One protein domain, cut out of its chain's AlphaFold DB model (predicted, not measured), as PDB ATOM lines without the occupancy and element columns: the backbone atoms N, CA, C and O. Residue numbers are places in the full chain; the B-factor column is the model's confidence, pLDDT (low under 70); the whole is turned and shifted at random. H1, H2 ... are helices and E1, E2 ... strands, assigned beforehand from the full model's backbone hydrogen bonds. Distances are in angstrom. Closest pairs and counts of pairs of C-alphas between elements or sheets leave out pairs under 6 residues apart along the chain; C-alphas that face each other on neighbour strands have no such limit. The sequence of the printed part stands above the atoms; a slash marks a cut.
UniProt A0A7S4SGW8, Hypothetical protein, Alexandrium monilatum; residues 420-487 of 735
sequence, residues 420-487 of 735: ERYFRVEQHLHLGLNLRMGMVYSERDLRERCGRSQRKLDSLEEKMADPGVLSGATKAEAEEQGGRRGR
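AT A GLANCE: This is residues 420 to 487 of the 735 residues of the protein "Hypothetical protein" of Alexandrium monilatum (UniProt A0A7S4SGW8). A small three-stranded sheet sits in the middle of an elongated domain, with helix H3 packed at one end and the helical hairpin H1 and H2 reaching out at the other; the long loop of residues 426 to 439 swings out beside that hairpin and folds back. The 68 printed residues hold E1, E2, H1, H2, E3 and H3 in that order, and the antiparallel sheet runs E2, E1, E3. The class is mixed, and the whole is compact, with a radius of gyration of the C-alphas of 11.7 A and spans of 36 by 23 by 20 A.

IN THESE COORDINATES: Find C-alpha 422 at (28.918, -33.384, 7.472), where E1, residues 422 to 425, begins. E2 is residues 440 to 442, H1 443 to 450, 10.9 A long, and H2 454 to 465, 17.0 A. E3 is residues 470 to 473; H3, residues 475 to 486, runs 16.7 A to C-alpha 486 at (35.336, -21.225, -5.655).

HOW THE PARTS SIT: Look at inner strand E1: N 424 and O 471 of E3 are 2.8 A apart, and N 423 and O 441 of E2 2.9 A, within hydrogen-bond range. E1 and E2 form a hairpin. E2, H1 H2 and E3 make a split strand-helix-strand unit, E1 between its two strands, with a right-handed crossover. H3 is on one face, two layers, helix over sheet, at a height of 8.9 A; C-alphas 440 and 478 are the closest of E2 and H3, 5.5 A apart. H1 and H2 only graze the sheet. They touch, H2 with residues 456 to 460 alone, C-alphas 450 and 456 closest at 5.7 A, and run opposite ways at a steep tilt of 35.5 degrees, only just past shallow. H3 is apart from both. In H1 and H2 every O i to N i+4 pair is within hydrogen-bond range, in H3 6 of 8.

THE WHOLE: The C-alphas of Arg 455 and Arg 487, the two farthest apart, stand 37.2 A from each other. The printed part has no cut; E1 to E2 is a long link. Residues 485 to 487 have pLDDT under 70.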
ATOM      1  N   GLU A 420      27.238 -28.642  13.115       92.69
ATOM      2  CA  GLU A 420      26.838 -29.079  11.780       92.69
ATOM      3  C   GLU A 420      27.610 -30.359  11.434       92.69
ATOM      4  O   GLU A 420      28.822 -30.339  11.221       92.69
ATOM      5  N   ARG A 421      26.901 -31.490  11.404       97.19
ATOM      6  CA  ARG A 421      27.447 -32.768  10.946       97.19
ATOM      7  C   ARG A 421      27.549 -32.755   9.422       97.19
ATOM      8  O   ARG A 421      26.619 -32.318   8.732       97.19
ATOM      9  N   TYR A 422      28.670 -33.245   8.904       98.00
ATOM     10  CA  TYR A 422      28.918 -33.384   7.472       98.00
ATOM     11  C   TYR A 422      28.907 -34.864   7.091       98.00
ATOM     12  O   TYR A 422      29.329 -35.719   7.866       98.00
ATOM     13  N   PHE A 423      28.397 -35.163   5.901       98.19
ATOM     14  CA  PHE A 423      28.234 -36.524   5.399       98.19
ATOM     15  C   PHE A 423      28.743 -36.612   3.965       98.19
ATOM     16  O   PHE A 423      28.339 -35.818   3.110       98.19
ATOM     17  N   ARG A 424      29.605 -37.588   3.689       98.19
ATOM     18  CA  ARG A 424      30.059 -37.935   2.345       98.19
ATOM     19  C   ARG A 424      29.160 -39.024   1.769       98.19
ATOM     20  O   ARG A 424      28.816 -39.998   2.427       98.19
ATOM     21  N   VAL A 425      28.735 -38.834   0.524       98.38
ATOM     22  CA  VAL A 425      27.792 -39.746  -0.135       98.38
ATOM     23  C   VAL A 425      28.545 -40.915  -0.756       98.38
ATOM     24  O   VAL A 425      29.109 -40.758  -1.835       98.38
ATOM     25  N   GLU A 426      28.525 -42.084  -0.123       98.06
ATOM     26  CA  GLU A 426      29.141 -43.300  -0.680       98.06
ATOM     27  C   GLU A 426      28.215 -43.972  -1.700       98.06
ATOM     28  O   GLU A 426      28.649 -44.386  -2.776       98.06
ATOM     29  N   GLN A 427      26.907 -44.013  -1.413       97.81
ATOM     30  CA  GLN A 427      25.902 -44.623  -2.287       97.81
ATOM     31  C   GLN A 427      24.757 -43.667  -2.635       97.81
ATOM     32  O   GLN A 427      24.415 -42.733  -1.907       97.81
ATOM     33  N   HIS A 428      24.103 -43.912  -3.771       96.94
ATOM     34  CA  HIS A 428      22.937 -43.132  -4.171       96.94
ATOM     35  C   HIS A 428      21.752 -43.355  -3.214       96.94
ATOM     36  O   HIS A 428      21.160 -44.426  -3.161       96.94
ATOM     37  N   LEU A 429      21.302 -42.293  -2.533       96.75
ATOM     38  CA  LEU A 429      20.145 -42.351  -1.625       96.75
ATOM     39  C   LEU A 429      18.808 -42.680  -2.326       96.75
ATOM     40  O   LEU A 429      17.824 -42.942  -1.646       96.75
ATOM     41  N   HIS A 430      18.706 -42.614  -3.658       96.38
ATOM     42  CA  HIS A 430      17.450 -42.775  -4.419       96.38
ATOM     43  C   HIS A 430      16.266 -41.881  -3.959       96.38
ATOM     44  O   HIS A 430      15.131 -42.087  -4.375       96.38
ATOM     45  N   LEU A 431      16.517 -40.823  -3.173       96.94
ATOM     46  CA  LEU A 431      15.504 -39.865  -2.681       96.94
ATOM     47  C   LEU A 431      15.162 -38.742  -3.691       96.94
ATOM     48  O   LEU A 431      14.361 -37.840  -3.412       96.94
ATOM     49  N   GLY A 432      15.787 -38.766  -4.875       97.00
ATOM     50  CA  GLY A 432      15.638 -37.731  -5.905       97.00
ATOM     51  C   GLY A 432      16.277 -36.384  -5.536       97.00
ATOM     52  O   GLY A 432      15.793 -35.347  -5.975       97.00
ATOM     53  N   LEU A 433      17.329 -36.390  -4.706       96.12
ATOM     54  CA  LEU A 433      18.027 -35.185  -4.214       96.12
ATOM     55  C   LEU A 433      19.169 -34.706  -5.134       96.12
ATOM     56  O   LEU A 433      19.797 -33.684  -4.856       96.12
ATOM     57  N   ASN A 434      19.446 -35.435  -6.224       96.25
ATOM     58  CA  ASN A 434      20.533 -35.169  -7.179       96.25
ATOM     59  C   ASN A 434      21.912 -34.964  -6.517       96.25
ATOM     60  O   ASN A 434      22.703 -34.122  -6.950       96.25
ATOM     61  N   LEU A 435      22.198 -35.733  -5.464       97.12
ATOM     62  CA  LEU A 435      23.507 -35.749  -4.815       97.12
ATOM     63  C   LEU A 435      24.510 -36.517  -5.677       97.12
ATOM     64  O   LEU A 435      24.162 -37.517  -6.310       97.12
ATOM     65  N   ARG A 436      25.755 -36.046  -5.697       97.19
ATOM     66  CA  ARG A 436      26.858 -36.731  -6.377       97.19
ATOM     67  C   ARG A 436      27.571 -37.643  -5.383       97.19
ATOM     68  O   ARG A 436      27.830 -37.214  -4.264       97.19
ATOM     69  N   MET A 437      27.907 -38.860  -5.807       97.81
ATOM     70  CA  MET A 437      28.741 -39.764  -5.009       97.81
ATOM     71  C   MET A 437      30.127 -39.146  -4.775       97.81
ATOM     72  O   MET A 437      30.635 -38.413  -5.627       97.81
ATOM     73  N   GLY A 438      30.703 -39.402  -3.604       96.88
ATOM     74  CA  GLY A 438      31.980 -38.871  -3.138       96.88
ATOM     75  C   GLY A 438      31.963 -37.399  -2.712       96.88
ATOM     76  O   GLY A 438      32.996 -36.905  -2.264       96.88
ATOM     77  N   MET A 439      30.834 -36.689  -2.840       97.81
ATOM     78  CA  MET A 439      30.701 -35.310  -2.361       97.81
ATOM     79  C   MET A 439      30.230 -35.269  -0.905       97.81
ATOM     80  O   MET A 439      29.389 -36.071  -0.497       97.81
ATOM     81  N   VAL A 440      30.755 -34.300  -0.164       98.00
ATOM     82  CA  VAL A 440      30.417 -33.979   1.217       98.00
ATOM     83  C   VAL A 440      29.309 -32.931   1.229       98.00
ATOM     84  O   VAL A 440      29.393 -31.899   0.560       98.00
ATOM     85  N   TYR A 441      28.260 -33.203   1.996       98.06
ATOM     86  CA  TYR A 441      27.122 -32.316   2.203       98.06
ATOM     87  C   TYR A 441      26.888 -32.131   3.701       98.06
ATOM     88  O   TYR A 441      27.096 -33.054   4.487       98.06
ATOM     89  N   SER A 442      26.435 -30.948   4.111       97.62
ATOM     90  CA  SER A 442      25.998 -30.744   5.493       97.62
ATOM     91  C   SER A 442      24.631 -31.392   5.723       97.62
ATOM     92  O   SER A 442      23.797 -31.445   4.813       97.62
ATOM     93  N   GLU A 443      24.364 -31.836   6.956       97.12
ATOM     94  CA  GLU A 443      23.046 -32.344   7.375       97.12
ATOM     95  C   GLU A 443      21.921 -31.376   6.980       97.12
ATOM     96  O   GLU A 443      20.859 -31.776   6.493       97.12
ATOM     97  N   ARG A 444      22.183 -30.075   7.127       96.69
ATOM     98  CA  ARG A 444      21.251 -29.015   6.758       96.69
ATOM     99  C   ARG A 444      20.965 -28.970   5.254       96.69
ATOM    100  O   ARG A 444      19.797 -28.868   4.896       96.69
ATOM    101  N   ASP A 445      21.981 -29.074   4.391       97.12
ATOM    102  CA  ASP A 445      21.786 -29.076   2.929       97.12
ATOM    103  C   ASP A 445      21.011 -30.324   2.475       97.12
ATOM    104  O   ASP A 445      20.118 -30.241   1.631       97.12
ATOM    105  N   LEU A 446      21.279 -31.483   3.086       97.88
ATOM    106  CA  LEU A 446      20.528 -32.712   2.815       97.88
ATOM    107  C   LEU A 446      19.041 -32.563   3.184       97.88
ATOM    108  O   LEU A 446      18.170 -32.866   2.362       97.88
ATOM    109  N   ARG A 447      18.741 -32.028   4.378       97.44
ATOM    110  CA  ARG A 447      17.365 -31.750   4.830       97.44
ATOM    111  C   ARG A 447      16.676 -30.691   3.960       97.44
ATOM    112  O   ARG A 447      15.504 -30.846   3.621       97.44
ATOM    113  N   GLU A 448      17.391 -29.643   3.549       97.31
ATOM    114  CA  GLU A 448      16.856 -28.582   2.686       97.31
ATOM    115  C   GLU A 448      16.475 -29.115   1.296       97.31
ATOM    116  O   GLU A 448      15.385 -28.820   0.794       97.31
ATOM    117  N   ARG A 449      17.305 -29.985   0.707       97.50
ATOM    118  CA  ARG A 449      17.026 -30.635  -0.587       97.50
ATOM    119  C   ARG A 449      15.848 -31.603  -0.538       97.50
ATOM    120  O   ARG A 449      15.157 -31.762  -1.547       97.50
ATOM    121  N   CYS A 450      15.600 -32.250   0.602       97.38
ATOM    122  CA  CYS A 450      14.396 -33.067   0.798       97.38
ATOM    123  C   CYS A 450      13.111 -32.231   0.709       97.38
ATOM    124  O   CYS A 450      12.035 -32.770   0.419       97.38
ATOM    125  N   GLY A 451      13.220 -30.912   0.896       95.06
ATOM    126  CA  GLY A 451      12.091 -30.001   0.968       95.06
ATOM    127  C   GLY A 451      11.199 -30.322   2.167       95.06
ATOM    128  O   GLY A 451      11.602 -30.970   3.126       95.06
ATOM    129  N   ARG A 452       9.932 -29.905   2.110       95.19
ATOM    130  CA  ARG A 452       8.945 -30.167   3.179       95.19
ATOM    131  C   ARG A 452       8.304 -31.562   3.093       95.19
ATOM    132  O   ARG A 452       7.186 -31.755   3.561       95.19
ATOM    133  N   SER A 453       8.946 -32.518   2.423       97.81
ATOM    134  CA  SER A 453       8.393 -33.863   2.253       97.81
ATOM    135  C   SER A 453       8.794 -34.748   3.430       97.81
ATOM    136  O   SER A 453       9.919 -35.236   3.470       97.81
ATOM    137  N   GLN A 454       7.861 -34.988   4.357       97.50
ATOM    138  CA  GLN A 454       8.129 -35.769   5.572       97.50
ATOM    139  C   GLN A 454       8.700 -37.160   5.261       97.50
ATOM    140  O   GLN A 454       9.736 -37.525   5.795       97.50
ATOM    141  N   ARG A 455       8.136 -37.864   4.269       97.75
ATOM    142  CA  ARG A 455       8.625 -39.190   3.843       97.75
ATOM    143  C   ARG A 455      10.100 -39.192   3.432       97.75
ATOM    144  O   ARG A 455      10.792 -40.172   3.659       97.75
ATOM    145  N   LYS A 456      10.577 -38.119   2.791       98.06
ATOM    146  CA  LYS A 456      11.986 -38.015   2.388       98.06
ATOM    147  C   LYS A 456      12.893 -37.685   3.563       98.06
ATOM    148  O   LYS A 456      14.041 -38.100   3.536       98.06
ATOM    149  N   LEU A 457      12.398 -36.920   4.533       98.00
ATOM    150  CA  LEU A 457      13.133 -36.613   5.756       98.00
ATOM    151  C   LEU A 457      13.286 -37.874   6.609       98.00
ATOM    152  O   LEU A 457      14.409 -38.195   6.965       98.00
ATOM    153  N   ASP A 458      12.212 -38.640   6.804       98.12
ATOM    154  CA  ASP A 458      12.257 -39.895   7.564       98.12
ATOM    155  C   ASP A 458      13.238 -40.898   6.912       98.12
ATOM    156  O   ASP A 458      14.122 -41.436   7.574       98.12
ATOM    157  N   SER A 459      13.177 -41.077   5.582       98.00
ATOM    158  CA  SER A 459      14.138 -41.928   4.855       98.00
ATOM    159  C   SER A 459      15.557 -41.349   4.766       98.00
ATOM    160  O   SER A 459      16.496 -42.092   4.490       98.00
ATOM    161  N   LEU A 460      15.735 -40.034   4.917       98.06
ATOM    162  CA  LEU A 460      17.063 -39.425   5.000       98.06
ATOM    163  C   LEU A 460      17.675 -39.706   6.374       98.06
ATOM    164  O   LEU A 460      18.844 -40.060   6.428       98.06
ATOM    165  N   GLU A 461      16.896 -39.587   7.452       97.62
ATOM    166  CA  GLU A 461      17.347 -39.875   8.817       97.62
ATOM    167  C   GLU A 461      17.736 -41.350   8.986       97.62
ATOM    168  O   GLU A 461      18.790 -41.627   9.554       97.62
ATOM    169  N   GLU A 462      16.976 -42.281   8.396       98.12
ATOM    170  CA  GLU A 462      17.341 -43.706   8.328       98.12
ATOM    171  C   GLU A 462      18.697 -43.908   7.626       98.12
ATOM    172  O   GLU A 462      19.597 -44.542   8.167       98.12
ATOM    173  N   LYS A 463      18.906 -43.273   6.466       97.88
ATOM    174  CA  LYS A 463      20.153 -43.412   5.690       97.88
ATOM    175  C   LYS A 463      21.345 -42.655   6.267       97.88
ATOM    176  O   LYS A 463      22.478 -42.970   5.928       97.88
ATOM    177  N   MET A 464      21.105 -41.640   7.094       97.62
ATOM    178  CA  MET A 464      22.149 -40.945   7.850       97.62
ATOM    179  C   MET A 464      22.648 -41.774   9.035       97.62
ATOM    180  O   MET A 464      23.761 -41.539   9.497       97.62
ATOM    181  N   ALA A 465      21.849 -42.731   9.518       97.75
ATOM    182  CA  ALA A 465      22.292 -43.704  10.510       97.75
ATOM    183  C   ALA A 465      23.167 -44.814   9.893       97.75
ATOM    184  O   ALA A 465      23.957 -45.419  10.614       97.75
ATOM    185  N   ASP A 466      23.067 -45.042   8.576       98.06
ATOM    186  CA  ASP A 466      23.817 -46.069   7.848       98.06
ATOM    187  C   ASP A 466      25.163 -45.539   7.297       98.06
ATOM    188  O   ASP A 466      25.191 -44.901   6.233       98.06
ATOM    189  N   PRO A 467      26.316 -45.870   7.917       97.06
ATOM    190  CA  PRO A 467      27.623 -45.361   7.487       97.06
ATOM    191  C   PRO A 467      28.052 -45.859   6.098       97.06
ATOM    192  O   PRO A 467      28.876 -45.228   5.443       97.06
ATOM    193  N   GLY A 468      27.490 -46.980   5.626       97.31
ATOM    194  CA  GLY A 468      27.759 -47.515   4.285       97.31
ATOM    195  C   GLY A 468      27.076 -46.738   3.155       97.31
ATOM    196  O   GLY A 468      27.453 -46.881   1.993       97.31
ATOM    197  N   VAL A 469      26.068 -45.923   3.479       97.94
ATOM    198  CA  VAL A 469      25.365 -45.075   2.509       97.94
ATOM    199  C   VAL A 469      25.873 -43.639   2.599       97.94
ATOM    200  O   VAL A 469      26.165 -43.024   1.566       97.94
ATOM    201  N   LEU A 470      25.994 -43.122   3.824       98.12
ATOM    202  CA  LEU A 470      26.536 -41.806   4.138       98.12
ATOM    203  C   LEU A 470      27.644 -41.951   5.184       98.12
ATOM    204  O   LEU A 470      27.360 -42.179   6.356       98.12
ATOM    205  N   SER A 471      28.898 -41.781   4.781       97.88
ATOM    206  CA  SER A 471      30.023 -41.794   5.713       97.88
ATOM    207  C   SER A 471      30.119 -40.438   6.425       97.88
ATOM    208  O   SER A 471      29.941 -39.381   5.813       97.88
ATOM    209  N   GLY A 472      30.340 -40.447   7.742       97.75
ATOM    210  CA  GLY A 472      30.561 -39.216   8.504       97.75
ATOM    211  C   GLY A 472      31.829 -38.524   8.009       97.75
ATOM    212  O   GLY A 472      32.880 -39.153   7.940       97.75
ATOM    213  N   ALA A 473      31.722 -37.248   7.650       97.12
ATOM    214  CA  ALA A 473      32.828 -36.444   7.148       97.12
ATOM    215  C   ALA A 473      33.184 -35.348   8.152       97.12
ATOM    216  O   ALA A 473      32.331 -34.828   8.879       97.12
ATOM    217  N   THR A 474      34.453 -34.963   8.175       96.88
ATOM    218  CA  THR A 474      34.904 -33.839   8.997       96.88
ATOM    219  C   THR A 474      34.626 -32.511   8.294       96.88
ATOM    220  O   THR A 474      34.533 -32.424   7.066       96.88
ATOM    221  N   LYS A 475      34.527 -31.424   9.067       95.25
ATOM    222  CA  LYS A 475      34.373 -30.070   8.509       95.25
ATOM    223  C   LYS A 475      35.523 -29.698   7.558       95.25
ATOM    224  O   LYS A 475      35.289 -29.015   6.566       95.25
ATOM    225  N   ALA A 476      36.737 -30.182   7.832       94.44
ATOM    226  CA  ALA A 476      37.905 -29.951   6.984       94.44
ATOM    227  C   ALA A 476      37.715 -30.529   5.569       94.44
ATOM    228  O   ALA A 476      37.987 -29.842   4.586       94.44
ATOM    229  N   GLU A 477      37.157 -31.739   5.451       95.00
ATOM    230  CA  GLU A 477      36.853 -32.357   4.150       95.00
ATOM    231  C   GLU A 477      35.779 -31.573   3.382       95.00
ATOM    232  O   GLU A 477      35.868 -31.402   2.162       95.00
ATOM    233  N   ALA A 478      34.776 -31.044   4.092       94.94
ATOM    234  CA  ALA A 478      33.753 -30.189   3.494       94.94
ATOM    235  C   ALA A 478      34.350 -28.879   2.938       94.94
ATOM    236  O   ALA A 478      33.992 -28.448   1.834       94.94
ATOM    237  N   GLU A 479      35.279 -28.257   3.670       93.44
ATOM    238  CA  GLU A 479      35.964 -27.031   3.245       93.44
ATOM    239  C   GLU A 479      36.916 -27.272   2.064       93.44
ATOM    240  O   GLU A 479      36.909 -26.484   1.109       93.44
ATOM    241  N   GLU A 480      37.669 -28.379   2.056       94.19
ATOM    242  CA  GLU A 480      38.556 -28.723   0.936       94.19
ATOM    243  C   GLU A 480      37.760 -28.890  -0.369       94.19
ATOM    244  O   GLU A 480      38.128 -28.368  -1.432       94.19
ATOM    245  N   GLN A 481      36.611 -29.563  -0.291       91.44
ATOM    246  CA  GLN A 481      35.790 -29.829  -1.464       91.44
ATOM    247  C   GLN A 481      35.046 -28.580  -1.967       91.44
ATOM    248  O   GLN A 481      34.883 -28.399  -3.181       91.44
ATOM    249  N   GLY A 482      34.645 -27.681  -1.060       84.19
ATOM    250  CA  GLY A 482      34.077 -26.374  -1.397       84.19
ATOM    251  C   GLY A 482      35.098 -25.422  -2.037       84.19
ATOM    252  O   GLY A 482      34.788 -24.740  -3.024       84.19
ATOM    253  N   GLY A 483      36.342 -25.427  -1.547       80.06
ATOM    254  CA  GLY A 483      37.418 -24.542  -2.004       80.06
ATOM    255  C   GLY A 483      37.805 -24.736  -3.474       80.06
ATOM    256  O   GLY A 483      38.069 -23.759  -4.187       80.06
ATOM    257  N   ARG A 484      37.750 -25.976  -3.982       72.56
ATOM    258  CA  ARG A 484      38.091 -26.281  -5.386       72.56
ATOM    259  C   ARG A 484      37.106 -25.687  -6.399       72.56
ATOM    260  O   ARG A 484      37.497 -25.412  -7.532       72.56
ATOM    261  N   ARG A 485      35.844 -25.449  -6.019       65.75
ATOM    262  CA  ARG A 485      34.848 -24.826  -6.914       65.75
ATOM    263  C   ARG A 485      34.888 -23.301  -6.900       65.75
ATOM    264  O   ARG A 485      34.600 -22.698  -7.929       65.75
ATOM    265  N   GLY A 486      35.272 -22.684  -5.781       58.44
ATOM    266  CA  GLY A 486      35.336 -21.225  -5.655       58.44
ATOM    267  C   GLY A 486      36.501 -20.589  -6.419       58.44
ATOM    268  O   GLY A 486      36.315 -19.574  -7.085       58.44
ATOM    269  N   ARG A 487      37.694 -21.205  -6.403       55.22
ATOM    270  CA  ARG A 487      38.907 -20.584  -6.977       55.22
ATOM    271  C   ARG A 487      38.949 -20.513  -8.506       55.22
ATOM    272  O   ARG A 487      39.651 -19.663  -9.040       55.22
TER     273      ARG A 487